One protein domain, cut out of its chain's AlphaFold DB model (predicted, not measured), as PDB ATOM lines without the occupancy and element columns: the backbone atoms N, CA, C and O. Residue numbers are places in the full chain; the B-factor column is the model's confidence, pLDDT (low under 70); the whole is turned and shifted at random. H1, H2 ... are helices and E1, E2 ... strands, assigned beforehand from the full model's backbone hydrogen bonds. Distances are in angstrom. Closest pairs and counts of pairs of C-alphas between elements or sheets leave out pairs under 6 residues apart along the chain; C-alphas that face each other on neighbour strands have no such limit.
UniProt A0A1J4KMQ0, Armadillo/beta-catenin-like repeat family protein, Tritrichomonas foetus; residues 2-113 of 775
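AT A GLANCE: This is residues 2 to 113 of the 775 residues of the protein "Armadillo/beta-catenin-like repeat family protein" of Tritrichomonas foetus (UniProt A0A1J4KMQ0). A strongly twisted sheet of five strands has the long helix H1 and the short H3 packed over one face, in two layers, while the E4-E5 hairpin reaches away from both helices. The printed part has 112 residues, with three named helices and five named strands along the chain as H1 E1 H2 E2 E3 E4 E5 H3. The sheet's order is E1 E2 E3 E4 E5, antiparallel throughout, and the class is mixed. The whole is compact, with a radius of gyration of the C-alphas of 13.9 A and spans of 41 by 39 by 26 A.

HOW THE PARTS SIT: H1, residues 2 to 16, runs along E2, residues 53 to 61, at 13 degrees on the local plane, with a height over the sheet of 9.2 A. Its closest C-alphas to E1, residues 29 to 32, are those of Arg 15 and Ile 30, 5.6 A apart. E1 is antiparallel to E2, with N 31 and O 58 2.9 A apart. H2, residues 46 to 49, only grazes the sheet. E2, E3, residues 65 to 72, E4, residues 77 to 85, and E5, residues 91 to 97, form a meander, each strand the antiparallel neighbour of the one before; their hairpins hold N 57 and O 69 at 2.8 A, N 70 and O 78 at 2.9 A, and N 84 and O 92 at 2.9 A. The pairing is staggered: E4 pairs with E3 over residues 77 to 80 and with E5 over 80 to 85. H3, residues 105 to 110, touches H1 at Leu 105 and Glu 10, the closest C-alphas, 7.0 A apart, at a steep tilt of 49 degrees, the same way. In H1 and H3 every O i to N i+4 pair is within hydrogen-bond range; H2 is too short for one.

IN THESE COORDINATES: H1 begins at C-alpha 2 (138.647, 227.203, 184.442) and is 21.5 A long; E2, E3 and E4 measure 23.3, 22.9 and 23.4 A. H3 ends at C-alpha 110 (136.057, 209.318, 169.125).

THE WHOLE: The C-alphas of Glu 23 and Ala 50, the two farthest apart, are 41.7 A from each other. The printed part has no cut; the links H1 to E1 and E1 to H2 are long. Confidence is low, under 70, for 25 residues, among them 34 to 40 and 83 to 93.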
ATOM      1  N   GLU A   2     137.698 227.642 185.479       74.31
ATOM      2  CA  GLU A   2     138.647 227.203 184.442       74.31
ATOM      3  C   GLU A   2     138.129 226.013 183.602       74.31
ATOM      4  O   GLU A   2     138.108 226.114 182.379       74.31
ATOM      5  N   ALA A   3     137.551 224.987 184.244       79.62
ATOM      6  CA  ALA A   3     136.936 223.830 183.573       79.62
ATOM      7  C   ALA A   3     135.839 224.198 182.553       79.62
ATOM      8  O   ALA A   3     135.835 223.729 181.418       79.62
ATOM      9  N   MET A   4     134.915 225.090 182.934       84.69
ATOM     10  CA  MET A   4     133.822 225.527 182.055       84.69
ATOM     11  C   MET A   4     134.349 226.291 180.836       84.69
ATOM     12  O   MET A   4     133.878 226.085 179.721       84.69
ATOM     13  N   LYS A   5     135.352 227.153 181.040       83.44
ATOM     14  CA  LYS A   5     135.995 227.893 179.952       83.44
ATOM     15  C   LYS A   5     136.681 226.939 178.968       83.44
ATOM     16  O   LYS A   5     136.514 227.109 177.766       83.44
ATOM     17  N   ARG A   6     137.372 225.912 179.473       88.94
ATOM     18  CA  ARG A   6     138.014 224.882 178.646       88.94
ATOM     19  C   ARG A   6     137.000 224.133 177.779       88.94
ATOM     20  O   ARG A   6     137.183 224.050 176.570       88.94
ATOM     21  N   PHE A   7     135.902 223.649 178.365       90.19
ATOM     22  CA  PHE A   7     134.867 222.957 177.590       90.19
ATOM     23  C   PHE A   7     134.165 223.870 176.575       90.19
ATOM     24  O   PHE A   7     133.788 223.399 175.507       90.19
ATOM     25  N   GLU A   8     134.013 225.168 176.857       86.62
ATOM     26  CA  GLU A   8     133.486 226.133 175.880       86.62
ATOM     27  C   GLU A   8     134.458 226.323 174.693       86.62
ATOM     28  O   GLU A   8     134.022 226.354 173.542       86.62
ATOM     29  N   GLU A   9     135.770 226.396 174.948       86.00
ATOM     30  CA  GLU A   9     136.816 226.484 173.912       86.00
ATOM     31  C   GLU A   9     136.893 225.200 173.063       86.00
ATOM     32  O   GLU A   9     136.934 225.269 171.831       86.00
ATOM     33  N   GLU A  10     136.833 224.024 173.695       89.31
ATOM     34  CA  GLU A  10     136.772 222.731 173.000       89.31
ATOM     35  C   GLU A  10     135.515 222.618 172.130       89.31
ATOM     36  O   GLU A  10     135.596 222.274 170.950       89.31
ATOM     37  N   LEU A  11     134.347 222.956 172.687       87.56
ATOM     38  CA  LEU A  11     133.075 222.911 171.973       87.56
ATOM     39  C   LEU A  11     133.061 223.862 170.775       87.56
ATOM     40  O   LEU A  11     132.592 223.482 169.706       87.56
ATOM     41  N   THR A  12     133.596 225.073 170.931       83.25
ATOM     42  CA  THR A  12     133.714 226.050 169.837       83.25
ATOM     43  C   THR A  12     134.608 225.512 168.719       83.25
ATOM     44  O   THR A  12     134.258 225.599 167.544       83.25
ATOM     45  N   THR A  13     135.732 224.889 169.079       84.81
ATOM     46  CA  THR A  13     136.657 224.271 168.120       84.81
ATOM     47  C   THR A  13     135.980 223.152 167.327       84.81
ATOM     48  O   THR A  13     136.014 223.156 166.098       84.81
ATOM     49  N   LEU A  14     135.299 222.234 168.019       85.62
ATOM     50  CA  LEU A  14     134.569 221.127 167.393       85.62
ATOM     51  C   LEU A  14     133.374 221.607 166.558       85.62
ATOM     52  O   LEU A  14     133.063 221.016 165.528       85.62
ATOM     53  N   ARG A  15     132.722 222.699 166.963       82.00
ATOM     54  CA  ARG A  15     131.629 223.320 166.207       82.00
ATOM     55  C   ARG A  15     132.103 223.880 164.867       82.00
ATOM     56  O   ARG A  15     131.393 223.738 163.880       82.00
ATOM     57  N   ASN A  16     133.297 224.466 164.809       77.94
ATOM     58  CA  ASN A  16     133.842 225.045 163.574       77.94
ATOM     59  C   ASN A  16     134.154 224.003 162.490       77.94
ATOM     60  O   ASN A  16     134.195 224.342 161.306       77.94
ATOM     61  N   VAL A  17     134.362 222.750 162.895       80.62
ATOM     62  CA  VAL A  17     134.605 221.609 162.003       80.62
ATOM     63  C   VAL A  17     133.365 220.726 161.840       80.62
ATOM     64  O   VAL A  17     133.459 219.636 161.291       80.62
ATOM     65  N   ALA A  18     132.198 221.174 162.306       75.38
ATOM     66  CA  ALA A  18     130.947 220.449 162.147       75.38
ATOM     67  C   ALA A  18     130.218 220.848 160.850       75.38
ATOM     68  O   ALA A  18     130.261 222.007 160.433       75.38
ATOM     69  N   GLY A  19     129.518 219.907 160.220       60.12
ATOM     70  CA  GLY A  19     128.733 220.166 159.017       60.12
ATOM     71  C   GLY A  19     127.967 218.944 158.516       60.12
ATOM     72  O   GLY A  19     128.151 217.828 158.976       60.12
ATOM     73  N   ILE A  20     127.054 219.155 157.572       56.72
ATOM     74  CA  ILE A  20     126.049 218.144 157.191       56.72
ATOM     75  C   ILE A  20     126.648 217.006 156.344       56.72
ATOM     76  O   ILE A  20     126.149 215.881 156.392       56.72
ATOM     77  N   ASP A  21     127.719 217.279 155.597       65.19
ATOM     78  CA  ASP A  21     128.355 216.318 154.693       65.19
ATOM     79  C   ASP A  21     129.294 215.345 155.444       65.19
ATOM     80  O   ASP A  21     130.351 215.778 155.911       65.19
ATOM     81  N   PRO A  22     128.960 214.039 155.532       67.69
ATOM     82  CA  PRO A  22     129.793 213.042 156.206       67.69
ATOM     83  C   PRO A  22     131.125 212.784 155.499       67.69
ATOM     84  O   PRO A  22     132.025 212.218 156.117       67.69
ATOM     85  N   GLU A  23     131.279 213.142 154.220       72.19
ATOM     86  CA  GLU A  23     132.545 213.001 153.494       72.19
ATOM     87  C   GLU A  23     133.525 214.124 153.853       72.19
ATOM     88  O   GLU A  23     134.726 213.865 153.940       72.19
ATOM     89  N   LYS A  24     133.013 215.318 154.176       70.38
ATOM     90  CA  LYS A  24     133.815 216.511 154.480       70.38
ATOM     91  C   LYS A  24     134.002 216.785 155.975       70.38
ATOM     92  O   LYS A  24     135.065 217.253 156.367       70.38
ATOM     93  N   TYR A  25     133.001 216.511 156.811       79.38
ATOM     94  CA  TYR A  25     133.006 216.915 158.218       79.38
ATOM     95  C   TYR A  25     133.047 215.710 159.177       79.38
ATOM     96  O   TYR A  25     132.401 214.694 158.919       79.38
ATOM     97  N   PRO A  26     133.795 215.792 160.298       82.62
ATOM     98  CA  PRO A  26     133.861 214.726 161.300       82.62
ATOM     99  C   PRO A  26     132.574 214.566 162.130       82.62
ATOM    100  O   PRO A  26     132.314 213.479 162.644       82.62
ATOM    101  N   LEU A  27     131.760 215.615 162.284       78.25
ATOM    102  CA  LEU A  27     130.478 215.585 163.004       78.25
ATOM    103  C   LEU A  27     129.455 216.532 162.366       78.25
ATOM    104  O   LEU A  27     129.838 217.515 161.741       78.25
ATOM    105  N   ARG A  28     128.156 216.299 162.603       65.56
ATOM    106  CA  ARG A  28     127.081 217.151 162.069       65.56
ATOM    107  C   ARG A  28     126.964 218.474 162.792       65.56
ATOM    108  O   ARG A  28     126.936 219.527 162.163       65.56
ATOM    109  N   TRP A  29     126.846 218.405 164.115       76.19
ATOM    110  CA  TRP A  29     126.753 219.572 164.981       76.19
ATOM    111  C   TRP A  29     127.061 219.243 166.433       76.19
ATOM    112  O   TRP A  29     126.950 218.096 166.864       76.19
ATOM    113  N   ILE A  30     127.417 220.274 167.201       80.44
ATOM    114  CA  ILE A  30     127.661 220.174 168.641       80.44
ATOM    115  C   ILE A  30     127.236 221.460 169.365       80.44
ATOM    116  O   ILE A  30     127.513 222.584 168.923       80.44
ATOM    117  N   LYS A  31     126.524 221.312 170.486       76.88
ATOM    118  CA  LYS A  31     126.041 222.431 171.309       76.88
ATOM    119  C   LYS A  31     125.844 222.036 172.767       76.88
ATOM    120  O   LYS A  31     125.773 220.860 173.098       76.88
ATOM    121  N   TRP A  32     125.715 223.034 173.632       80.56
ATOM    122  CA  TRP A  32     125.196 222.823 174.980       80.56
ATOM    123  C   TRP A  32     123.714 222.441 174.929       80.56
ATOM    124  O   TRP A  32     122.970 222.963 174.100       80.56
ATOM    125  N   GLU A  33     123.299 221.545 175.820       70.75
ATOM    126  CA  GLU A  33     121.909 221.097 175.954       70.75
ATOM    127  C   GLU A  33     120.979 222.238 176.377       70.75
ATOM    128  O   GLU A  33     119.898 222.388 175.815       70.75
ATOM    129  N   THR A  34     121.436 223.108 177.288       62.34
ATOM    130  CA  THR A  34     120.694 224.300 177.711       62.34
ATOM    131  C   THR A  34     121.408 225.595 177.327       62.34
ATOM    132  O   THR A  34     122.637 225.728 177.400       62.34
ATOM    133  N   GLN A  35     120.613 226.608 176.973       49.81
ATOM    134  CA  GLN A  35     121.091 227.990 176.906       49.81
ATOM    135  C   GLN A  35     121.158 228.659 178.288       49.81
ATOM    136  O   GLN A  35     121.808 229.695 178.429       49.81
ATOM    137  N   TYR A  36     120.528 228.062 179.307       52.69
ATOM    138  CA  TYR A  36     120.574 228.553 180.680       52.69
ATOM    139  C   TYR A  36     122.019 228.591 181.189       52.69
ATOM    140  O   TYR A  36     122.754 227.609 181.099       52.69
ATOM    141  N   LYS A  37     122.411 229.744 181.733       66.69
ATOM    142  CA  LYS A  37     123.676 229.947 182.439       66.69
ATOM    143  C   LYS A  37     123.348 230.430 183.845       66.69
ATOM    144  O   LYS A  37     122.662 231.441 183.994       66.69
ATOM    145  N   SER A  38     123.841 229.736 184.863       68.81
ATOM    146  CA  SER A  38     123.839 230.262 186.227       68.81
ATOM    147  C   SER A  38     124.775 231.475 186.327       68.81
ATOM    148  O   SER A  38     125.592 231.719 185.436       68.81
ATOM    149  N   GLU A  39     124.696 232.244 187.417       65.81
ATOM    150  CA  GLU A  39     125.576 233.409 187.649       65.81
ATOM    151  C   GLU A  39     127.075 233.045 187.606       65.81
ATOM    152  O   GLU A  39     127.919 233.888 187.309       65.81
ATOM    153  N   ASN A  40     127.403 231.767 187.830       66.31
ATOM    154  CA  ASN A  40     128.760 231.220 187.784       66.31
ATOM    155  C   ASN A  40     129.162 230.665 186.401       66.31
ATOM    156  O   ASN A  40     130.270 230.147 186.246       66.31
ATOM    157  N   GLY A  41     128.278 230.754 185.402       70.62
ATOM    158  CA  GLY A  41     128.492 230.272 184.035       70.62
ATOM    159  C   GLY A  41     128.234 228.777 183.820       70.62
ATOM    160  O   GLY A  41     128.460 228.297 182.711       70.62
ATOM    161  N   PHE A  42     127.768 228.044 184.837       80.81
ATOM    162  CA  PHE A  42     127.394 226.634 184.699       80.81
ATOM    163  C   PHE A  42     126.039 226.486 184.008       80.81
ATOM    164  O   PHE A  42     125.188 227.372 184.060       80.81
ATOM    165  N   ARG A  43     125.861 225.350 183.340       78.25
ATOM    166  CA  ARG A  43     124.689 225.018 182.519       78.25
ATOM    167  C   ARG A  43     123.942 223.781 183.031       78.25
ATOM    168  O   ARG A  43     123.065 223.265 182.343       78.25
ATOM    169  N   ALA A  44     124.303 223.292 184.218       75.50
ATOM    170  CA  ALA A  44     123.613 222.216 184.920       75.50
ATOM    171  C   ALA A  44     122.540 222.790 185.871       75.50
ATOM    172  O   ALA A  44     122.662 223.923 186.333       75.50
ATOM    173  N   PRO A  45     121.469 222.044 186.192       70.44
ATOM    174  CA  PRO A  45     120.482 222.490 187.165       70.44
ATOM    175  C   PRO A  45     121.060 222.484 188.597       70.44
ATOM    176  O   PRO A  45     121.903 221.639 188.906       70.44
ATOM    177  N   PRO A  46     120.553 223.328 189.522       70.88
ATOM    178  CA  PRO A  46     121.165 223.542 190.843       70.88
ATOM    179  C   PRO A  46     121.381 222.275 191.686       70.88
ATOM    180  O   PRO A  46     122.339 222.173 192.447       70.88
ATOM    181  N   TRP A  47     120.492 221.288 191.555       72.81
ATOM    182  CA  TRP A  47     120.591 220.019 192.278       72.81
ATOM    183  C   TRP A  47     121.692 219.095 191.731       72.81
ATOM    184  O   TRP A  47     122.222 218.292 192.490       72.81
ATOM    185  N   ARG A  48     122.076 219.235 190.454       80.56
ATOM    186  CA  ARG A  48     123.201 218.519 189.822       80.56
ATOM    187  C   ARG A  48     124.521 219.275 189.954       80.56
ATOM    188  O   ARG A  48     125.563 218.642 190.084       80.56
ATOM    189  N   GLU A  49     124.484 220.606 190.022       80.44
ATOM    190  CA  GLU A  49     125.671 221.404 190.369       80.44
ATOM    191  C   GLU A  49     126.248 220.983 191.733       80.44
ATOM    192  O   GLU A  49     127.464 220.883 191.897       80.44
ATOM    193  N   ALA A  50     125.381 220.640 192.697       77.25
ATOM    194  CA  ALA A  50     125.784 220.088 193.994       77.25
ATOM    195  C   ALA A  50     126.502 218.722 193.891       77.25
ATOM    196  O   ALA A  50     127.261 218.362 194.790       77.25
ATOM    197  N   GLU A  51     126.297 217.981 192.799       81.50
ATOM    198  CA  GLU A  51     126.975 216.715 192.477       81.50
ATOM    199  C   GLU A  51     128.233 216.910 191.602       81.50
ATOM    200  O   GLU A  51     128.855 215.938 191.155       81.50
ATOM    201  N   GLY A  52     128.631 218.166 191.370       84.38
ATOM    202  CA  GLY A  52     129.828 218.540 190.619       84.38
ATOM    203  C   GLY A  52     129.635 218.631 189.105       84.38
ATOM    204  O   GLY A  52     130.626 218.748 188.387       84.38
ATOM    205  N   ASP A  53     128.402 218.579 188.605       87.50
ATOM    206  CA  ASP A  53     128.122 218.728 187.177       87.50
ATOM    207  C   ASP A  53     128.110 220.208 186.782       87.50
ATOM    208  O   ASP A  53     127.532 221.041 187.478       87.50
ATOM    209  N   ILE A  54     128.726 220.540 185.648       88.06
ATOM    210  CA  ILE A  54     128.824 221.928 185.165       88.06
ATOM    211  C   ILE A  54     128.052 222.171 183.867       88.06
ATOM    212  O   ILE A  54     127.776 223.324 183.542       88.06
ATOM    213  N   GLY A  55     127.657 221.120 183.147       86.50
ATOM    214  CA  GLY A  55     126.807 221.223 181.961       86.50
ATOM    215  C   GLY A  55     126.740 219.928 181.159       86.50
ATOM    216  O   GLY A  55     127.462 218.971 181.438       86.50
ATOM    217  N   TYR A  56     125.880 219.921 180.141       86.44
ATOM    218  CA  TYR A  56     125.698 218.785 179.237       86.44
ATOM    219  C   TYR A  56     125.882 219.233 177.790       86.44
ATOM    220  O   TYR A  56     125.251 220.196 177.349       86.44
ATOM    221  N   VAL A  57     126.745 218.546 177.054       86.75
ATOM    222  CA  VAL A  57     126.987 218.776 175.629       86.75
ATOM    223  C   VAL A  57     126.225 217.732 174.828       86.75
ATOM    224  O   VAL A  57     126.291 216.543 175.128       86.75
ATOM    225  N   ILE A  58     125.523 218.175 173.791       80.25
ATOM    226  CA  ILE A  58     124.887 217.309 172.808       80.25
ATOM    227  C   ILE A  58     125.670 217.401 171.502       80.25
ATOM    228  O   ILE A  58     125.887 218.497 170.979       80.25
ATOM    229  N   ALA A  59     126.068 216.249 170.969       79.94
ATOM    230  CA  ALA A  59     126.758 216.132 169.690       79.94
ATOM    231  C   ALA A  59     125.994 215.180 168.764       79.94
ATOM    232  O   ALA A  59     125.642 214.080 169.180       79.94
ATOM    233  N   TYR A  60     125.762 215.575 167.512       77.62
ATOM    234  CA  TYR A  60     125.204 214.691 166.490       77.62
ATOM    235  C   TYR A  60     126.328 214.187 165.580       77.62
ATOM    236  O   TYR A  60     126.968 214.954 164.859       77.62
ATOM    237  N   THR A  61     126.577 212.881 165.638       77.44
ATOM    238  CA  THR A  61     127.546 212.170 164.794       77.44
ATOM    239  C   THR A  61     126.882 211.645 163.519       77.44
ATOM    240  O   THR A  61     125.674 211.411 163.492       77.44
ATOM    241  N   HIS A  62     127.653 211.464 162.445       73.62
ATOM    242  CA  HIS A  62     127.112 210.989 161.164       73.62
ATOM    243  C   HIS A  62     126.700 209.508 161.179       73.62
ATOM    244  O   HIS A  62     125.851 209.109 160.386       73.62
ATOM    245  N   ASP A  63     127.294 208.705 162.061       75.88
ATOM    246  CA  ASP A  63     127.158 207.247 162.133       75.88
ATOM    247  C   ASP A  63     126.428 206.745 163.385       75.88
ATOM    248  O   ASP A  63     125.743 205.727 163.306       75.88
ATOM    249  N   HIS A  64     126.546 207.432 164.525       68.75
ATOM    250  CA  HIS A  64     126.025 206.942 165.808       68.75
ATOM    251  C   HIS A  64     124.807 207.709 166.339       68.75
ATOM    252  O   HIS A  64     124.247 207.347 167.374       68.75
ATOM    253  N   GLY A  65     124.372 208.766 165.651       68.94
ATOM    254  CA  GLY A  65     123.258 209.577 166.125       68.94
ATOM    255  C   GLY A  65     123.669 210.616 167.166       68.94
ATOM    256  O   GLY A  65     124.813 211.087 167.203       68.94
ATOM    257  N   ILE A  66     122.691 211.008 167.981       72.56
ATOM    258  CA  ILE A  66     122.847 212.014 169.028       72.56
ATOM    259  C   ILE A  66     123.506 211.390 170.260       72.56
ATOM    260  O   ILE A  66     123.062 210.370 170.781       72.56
ATOM    261  N   LEU A  67     124.538 212.061 170.755       79.44
ATOM    262  CA  LEU A  67     125.266 211.739 171.972       79.44
ATOM    263  C   LEU A  67     125.017 212.828 173.007       79.44
ATOM    264  O   LEU A  67     125.023 214.012 172.667       79.44
ATOM    265  N   VAL A  68     124.871 212.433 174.272       81.75
ATOM    266  CA  VAL A  68     124.848 213.366 175.403       81.75
ATOM    267  C   VAL A  68     126.069 213.118 176.280       81.75
ATOM    268  O   VAL A  68     126.305 212.004 176.750       81.75
ATOM    269  N   ILE A  69     126.853 214.172 176.481       90.56
ATOM    270  CA  ILE A  69     128.118 214.163 177.205       90.56
ATOM    271  C   ILE A  69     127.953 215.032 178.444       90.56
ATOM    272  O   ILE A  69     127.614 216.210 178.352       90.56
ATOM    273  N   LEU A  70     128.193 214.452 179.612       90.25
ATOM    274  CA  LEU A  70     128.144 215.152 180.886       90.25
ATOM    275  C   LEU A  70     129.527 215.716 181.209       90.25
ATOM    276  O   LEU A  70     130.504 214.970 181.197       90.25
ATOM    277  N   CYS A  71     129.604 217.017 181.498       92.50
ATOM    278  CA  CYS A  71     130.829 217.721 181.878       92.50
ATOM    279  C   CYS A  71     130.828 218.004 183.384       92.50
ATOM    280  O   CYS A  71     129.837 218.512 183.923       92.50
ATOM    281  N   LYS A  72     131.947 217.725 184.058       92.56
ATOM    282  CA  LYS A  72     132.112 217.902 185.507       92.56
ATOM    283  C   LYS A  72     133.125 218.992 185.858       92.56
ATOM    284  O   LYS A  72     133.941 219.418 185.044       92.56
ATOM    285  N   ASN A  73     133.044 219.475 187.096       89.25
ATOM    286  CA  ASN A  73     133.905 220.526 187.640       89.25
ATOM    287  C   ASN A  73     135.354 220.079 187.907       89.25
ATOM    288  O   ASN A  73     136.198 220.937 188.158       89.25
ATOM    289  N   ASP A  74     135.623 218.776 187.858       88.38
ATOM    290  CA  ASP A  74     136.930 218.140 188.037       88.38
ATOM    291  C   ASP A  74     137.663 217.906 186.708       88.38
ATOM    292  O   ASP A  74     138.562 217.070 186.643       88.38
ATOM    293  N   ASP A  75     137.276 218.641 185.659       85.31
ATOM    294  CA  ASP A  75     137.850 218.555 184.317       85.31
ATOM    295  C   ASP A  75     137.593 217.221 183.592       85.31
ATOM    296  O   ASP A  75     138.213 216.955 182.558       85.31
ATOM    297  N   THR A  76     136.649 216.406 184.068       92.31
ATOM    298  CA  THR A  76     136.249 215.172 183.382       92.31
ATOM    299  C   THR A  76     134.943 215.316 182.601       92.31
ATOM    300  O   THR A  76     134.062 216.118 182.932       92.31
ATOM    301  N   CYS A  77     134.797 214.526 181.538       93.50
ATOM    302  CA  CYS A  77     133.553 214.368 180.796       93.50
ATOM    303  C   CYS A  77     133.343 212.918 180.339       93.50
ATOM    304  O   CYS A  77     134.295 212.167 180.136       93.50
ATOM    305  N   TYR A  78     132.090 212.488 180.207       92.56
ATOM    306  CA  TYR A  78     131.762 211.140 179.729       92.56
ATOM    307  C   TYR A  78     130.361 211.068 179.132       92.56
ATOM    308  O   TYR A  78     129.489 211.885 179.427       92.56
ATOM    309  N   GLN A  79     130.139 210.056 178.293       90.38
ATOM    310  CA  GLN A  79     128.831 209.775 177.713       90.38
ATOM    311  C   GLN A  79     127.862 209.254 178.780       90.38
ATOM    312  O   GLN A  79     128.186 208.329 179.533       90.38
ATOM    313  N   ILE A  80     126.651 209.804 178.784       84.75
ATOM    314  CA  ILE A  80     125.518 209.316 179.577       84.75
ATOM    315  C   ILE A  80     124.464 208.675 178.670       84.75
ATOM    316  O   ILE A  80     124.476 208.881 177.456       84.75
ATOM    317  N   LYS A  81     123.529 207.914 179.257       73.56
ATOM    318  CA  LYS A  81     122.383 207.340 178.524       73.56
ATOM    319  C   LYS A  81     121.552 208.382 177.783       73.56
ATOM    320  O   LYS A  81     120.932 208.042 176.781       73.56
ATOM    321  N   GLY A  82     121.581 209.634 178.236       72.62
ATOM    322  CA  GLY A  82     120.865 210.716 177.579       72.62
ATOM    323  C   GLY A  82     119.365 210.568 177.798       72.62
ATOM    324  O   GLY A  82     118.935 210.073 178.840       72.62
ATOM    325  N   TYR A  83     118.556 211.027 176.851       64.62
ATOM    326  CA  TYR A  83     117.103 210.981 176.993       64.62
ATOM    327  C   TYR A  83     116.588 209.547 176.862       64.62
ATOM    328  O   TYR A  83     116.808 208.881 175.851       64.62
ATOM    329  N   VAL A  84     115.893 209.072 177.895       55.44
ATOM    330  CA  VAL A  84     115.215 207.774 177.900       55.44
ATOM    331  C   VAL A  84     113.725 207.979 178.098       55.44
ATOM    332  O   VAL A  84     113.296 208.775 178.931       55.44
ATOM    333  N   VAL A  85     112.926 207.231 177.346       47.25
ATOM    334  CA  VAL A  85     111.475 207.191 177.519       47.25
ATOM    335  C   VAL A  85     111.168 206.189 178.626       47.25
ATOM    336  O   VAL A  85     111.427 204.994 178.478       47.25
ATOM    337  N   ASN A  86     110.634 206.656 179.752       51.19
ATOM    338  CA  ASN A  86     110.230 205.756 180.829       51.19
ATOM    339  C   ASN A  86     108.998 204.915 180.438       51.19
ATOM    340  O   ASN A  86     108.318 205.190 179.450       51.19
ATOM    341  N   GLU A  87     108.649 203.914 181.256       39.84
ATOM    342  CA  GLU A  87     107.497 203.008 181.040       39.84
ATOM    343  C   GLU A  87     106.137 203.727 180.889       39.84
ATOM    344  O   GLU A  87     105.127 203.103 180.571       39.84
ATOM    345  N   LYS A  88     106.090 205.042 181.132       37.12
ATOM    346  CA  LYS A  88     104.906 205.903 181.034       37.12
ATOM    347  C   LYS A  88     104.961 206.865 179.840       37.12
ATOM    348  O   LYS A  88     104.129 207.766 179.772       37.12
ATOM    349  N   GLY A  89     105.922 206.700 178.929       37.06
ATOM    350  CA  GLY A  89     106.035 207.496 177.705       37.06
ATOM    351  C   GLY A  89     106.623 208.898 177.896       37.06
ATOM    352  O   GLY A  89     106.534 209.709 176.979       37.06
ATOM    353  N   ALA A  90     107.191 209.215 179.067       36.62
ATOM    354  CA  ALA A  90     107.835 210.504 179.316       36.62
ATOM    355  C   ALA A  90     109.355 210.385 179.151       36.62
ATOM    356  O   ALA A  90     109.966 209.508 179.764       36.62
ATOM    357  N   GLU A  91     109.944 211.273 178.349       43.44
ATOM    358  CA  GLU A  91     111.397 211.401 178.240       43.44
ATOM    359  C   GLU A  91     111.974 212.067 179.488       43.44
ATOM    360  O   GLU A  91     111.529 213.133 179.918       43.44
ATOM    361  N   GLU A  92     112.978 211.426 180.074       59.09
ATOM    362  CA  GLU A  92     113.793 211.973 181.149       59.09
ATOM    363  C   GLU A  92     115.273 211.848 180.788       59.09
ATOM    364  O   GLU A  92     115.692 210.877 180.157       59.09
ATOM    365  N   LEU A  93     116.075 212.844 181.177       63.81
ATOM    366  CA  LEU A  93     117.519 212.776 180.999       63.81
ATOM    367  C   LEU A  93     118.090 211.783 182.017       63.81
ATOM    368  O   LEU A  93     118.102 212.040 183.222       63.81
ATOM    369  N   CYS A  94     118.542 210.632 181.532       73.12
ATOM    370  CA  CYS A  94     119.177 209.602 182.330       73.12
ATOM    371  C   CYS A  94     120.681 209.872 182.446       73.12
ATOM    372  O   CYS A  94     121.427 209.802 181.467       73.12
ATOM    373  N   TYR A  95     121.119 210.152 183.673       79.44
ATOM    374  CA  TYR A  95     122.503 210.506 184.013       79.44
ATOM    375  C   TYR A  95     123.434 209.298 184.179       79.44
ATOM    376  O   TYR A  95     124.611 209.472 184.500       79.44
ATOM    377  N   ASP A  96     122.924 208.079 183.988       80.31
ATOM    378  CA  ASP A  96     123.727 206.862 184.072       80.31
ATOM    379  C   ASP A  96     124.867 206.918 183.048       80.31
ATOM    380  O   ASP A  96     124.633 207.078 181.846       80.31
ATOM    381  N   ALA A  97     126.099 206.753 183.526       84.06
ATOM    382  CA  ALA A  97     127.277 206.719 182.674       84.06
ATOM    383  C   ALA A  97     127.259 205.478 181.766       84.06
ATOM    384  O   ALA A  97     127.067 204.354 182.235       84.06
ATOM    385  N   ILE A  98     127.493 205.690 180.472       81.69
ATOM    386  CA  ILE A  98     127.759 204.627 179.491       81.69
ATOM    387  C   ILE A  98     129.273 204.448 179.310       81.69
ATOM    388  O   ILE A  98     129.751 203.326 179.151       81.69
ATOM    389  N   GLY A  99     130.026 205.550 179.338       76.62
ATOM    390  CA  GLY A  99     131.467 205.573 179.090       76.62
ATOM    391  C   GLY A  99     132.321 205.745 180.347       76.62
ATOM    392  O   GLY A  99     131.827 206.066 181.428       76.62
ATOM    393  N   SER A 100     133.633 205.562 180.185       82.81
ATOM    394  CA  SER A 100     134.618 205.938 181.207       82.81
ATOM    395  C   SER A 100     134.898 207.450 181.168       82.81
ATOM    396  O   SER A 100     134.840 208.030 180.081       82.81
ATOM    397  N   PRO A 101     135.213 208.092 182.312       89.12
ATOM    398  CA  PRO A 101     135.600 209.503 182.358       89.12
ATOM    399  C   PRO A 101     136.809 209.792 181.463       89.12
ATOM    400  O   PRO A 101     137.819 209.094 181.544       89.12
ATOM    401  N   GLN A 102     136.694 210.822 180.630       92.44
ATOM    402  CA  GLN A 102     137.741 211.348 179.754       92.44
ATOM    403  C   GLN A 102     138.047 212.805 180.109       92.44
ATOM    404  O   GLN A 102     137.289 213.440 180.838       92.44
ATOM    405  N   ASN A 103     139.151 213.334 179.585       89.25
ATOM    406  CA  ASN A 103     139.594 214.701 179.876       89.25
ATOM    407  C   ASN A 103     139.126 215.737 178.841       89.25
ATOM    408  O   ASN A 103     139.247 216.927 179.105       89.25
ATOM    409  N   ASP A 104     138.617 215.309 177.684       91.12
ATOM    410  CA  ASP A 104     138.207 216.193 176.588       91.12
ATOM    411  C   ASP A 104     137.022 215.611 175.799       91.12
ATOM    412  O   ASP A 104     136.801 214.394 175.754       91.12
ATOM    413  N   LEU A 105     136.235 216.495 175.173       92.69
ATOM    414  CA  LEU A 105     135.045 216.104 174.399       92.69
ATOM    415  C   LEU A 105     135.404 215.239 173.185       92.69
ATOM    416  O   LEU A 105     134.653 214.334 172.817       92.69
ATOM    417  N   LYS A 106     136.563 215.502 172.577       92.94
ATOM    418  CA  LYS A 106     137.054 214.798 171.391       92.94
ATOM    419  C   LYS A 106     137.198 213.302 171.662       92.94
ATOM    420  O   LYS A 106     136.669 212.501 170.901       92.94
ATOM    421  N   THR A 107     137.839 212.919 172.759       91.94
ATOM    422  CA  THR A 107     138.092 211.520 173.123       91.94
ATOM    423  C   THR A 107     136.794 210.778 173.425       91.94
ATOM    424  O   THR A 107     136.652 209.617 173.042       91.94
ATOM    425  N   VAL A 108     135.813 211.448 174.047       91.69
ATOM    426  CA  VAL A 108     134.478 210.866 174.268       91.69
ATOM    427  C   VAL A 108     133.796 210.557 172.935       91.69
ATOM    428  O   VAL A 108     133.302 209.448 172.754       91.69
ATOM    429  N   ILE A 109     133.800 211.501 171.990       91.31
ATOM    430  CA  ILE A 109     133.141 211.322 170.688       91.31
ATOM    431  C   ILE A 109     133.890 210.287 169.836       91.31
ATOM    432  O   ILE A 109     133.256 209.407 169.256       91.31
ATOM    433  N   SER A 110     135.227 210.314 169.819       91.19
ATOM    434  CA  SER A 110     136.057 209.318 169.125       91.19
ATOM    435  C   SER A 110     135.882 207.901 169.673       91.19
ATOM    436  O   SER A 110     136.115 206.938 168.950       91.19
ATOM    437  N   GLY A 111     135.477 207.745 170.936       87.00
ATOM    438  CA  GLY A 111     135.155 206.439 171.515       87.00
ATOM    439  C   GLY A 111     133.841 205.832 171.010       87.00
ATOM    440  O   GLY A 111     133.605 204.649 171.246       87.00
ATOM    441  N   VAL A 112     132.994 206.624 170.340       84.50
ATOM    442  CA  VAL A 112     131.631 206.238 169.937       84.50
ATOM    443  C   VAL A 112     131.422 206.299 168.420       84.50
ATOM    444  O   VAL A 112     130.742 205.441 167.861       84.50
ATOM    445  N   SER A 113     132.007 207.294 167.751       88.06
ATOM    446  CA  SER A 113     131.904 207.508 166.305       88.06
ATOM    447  C   SER A 113     133.234 207.196 165.624       88.06
ATOM    448  O   SER A 113     134.238 207.879 165.851       88.06
TER     449      SER A 113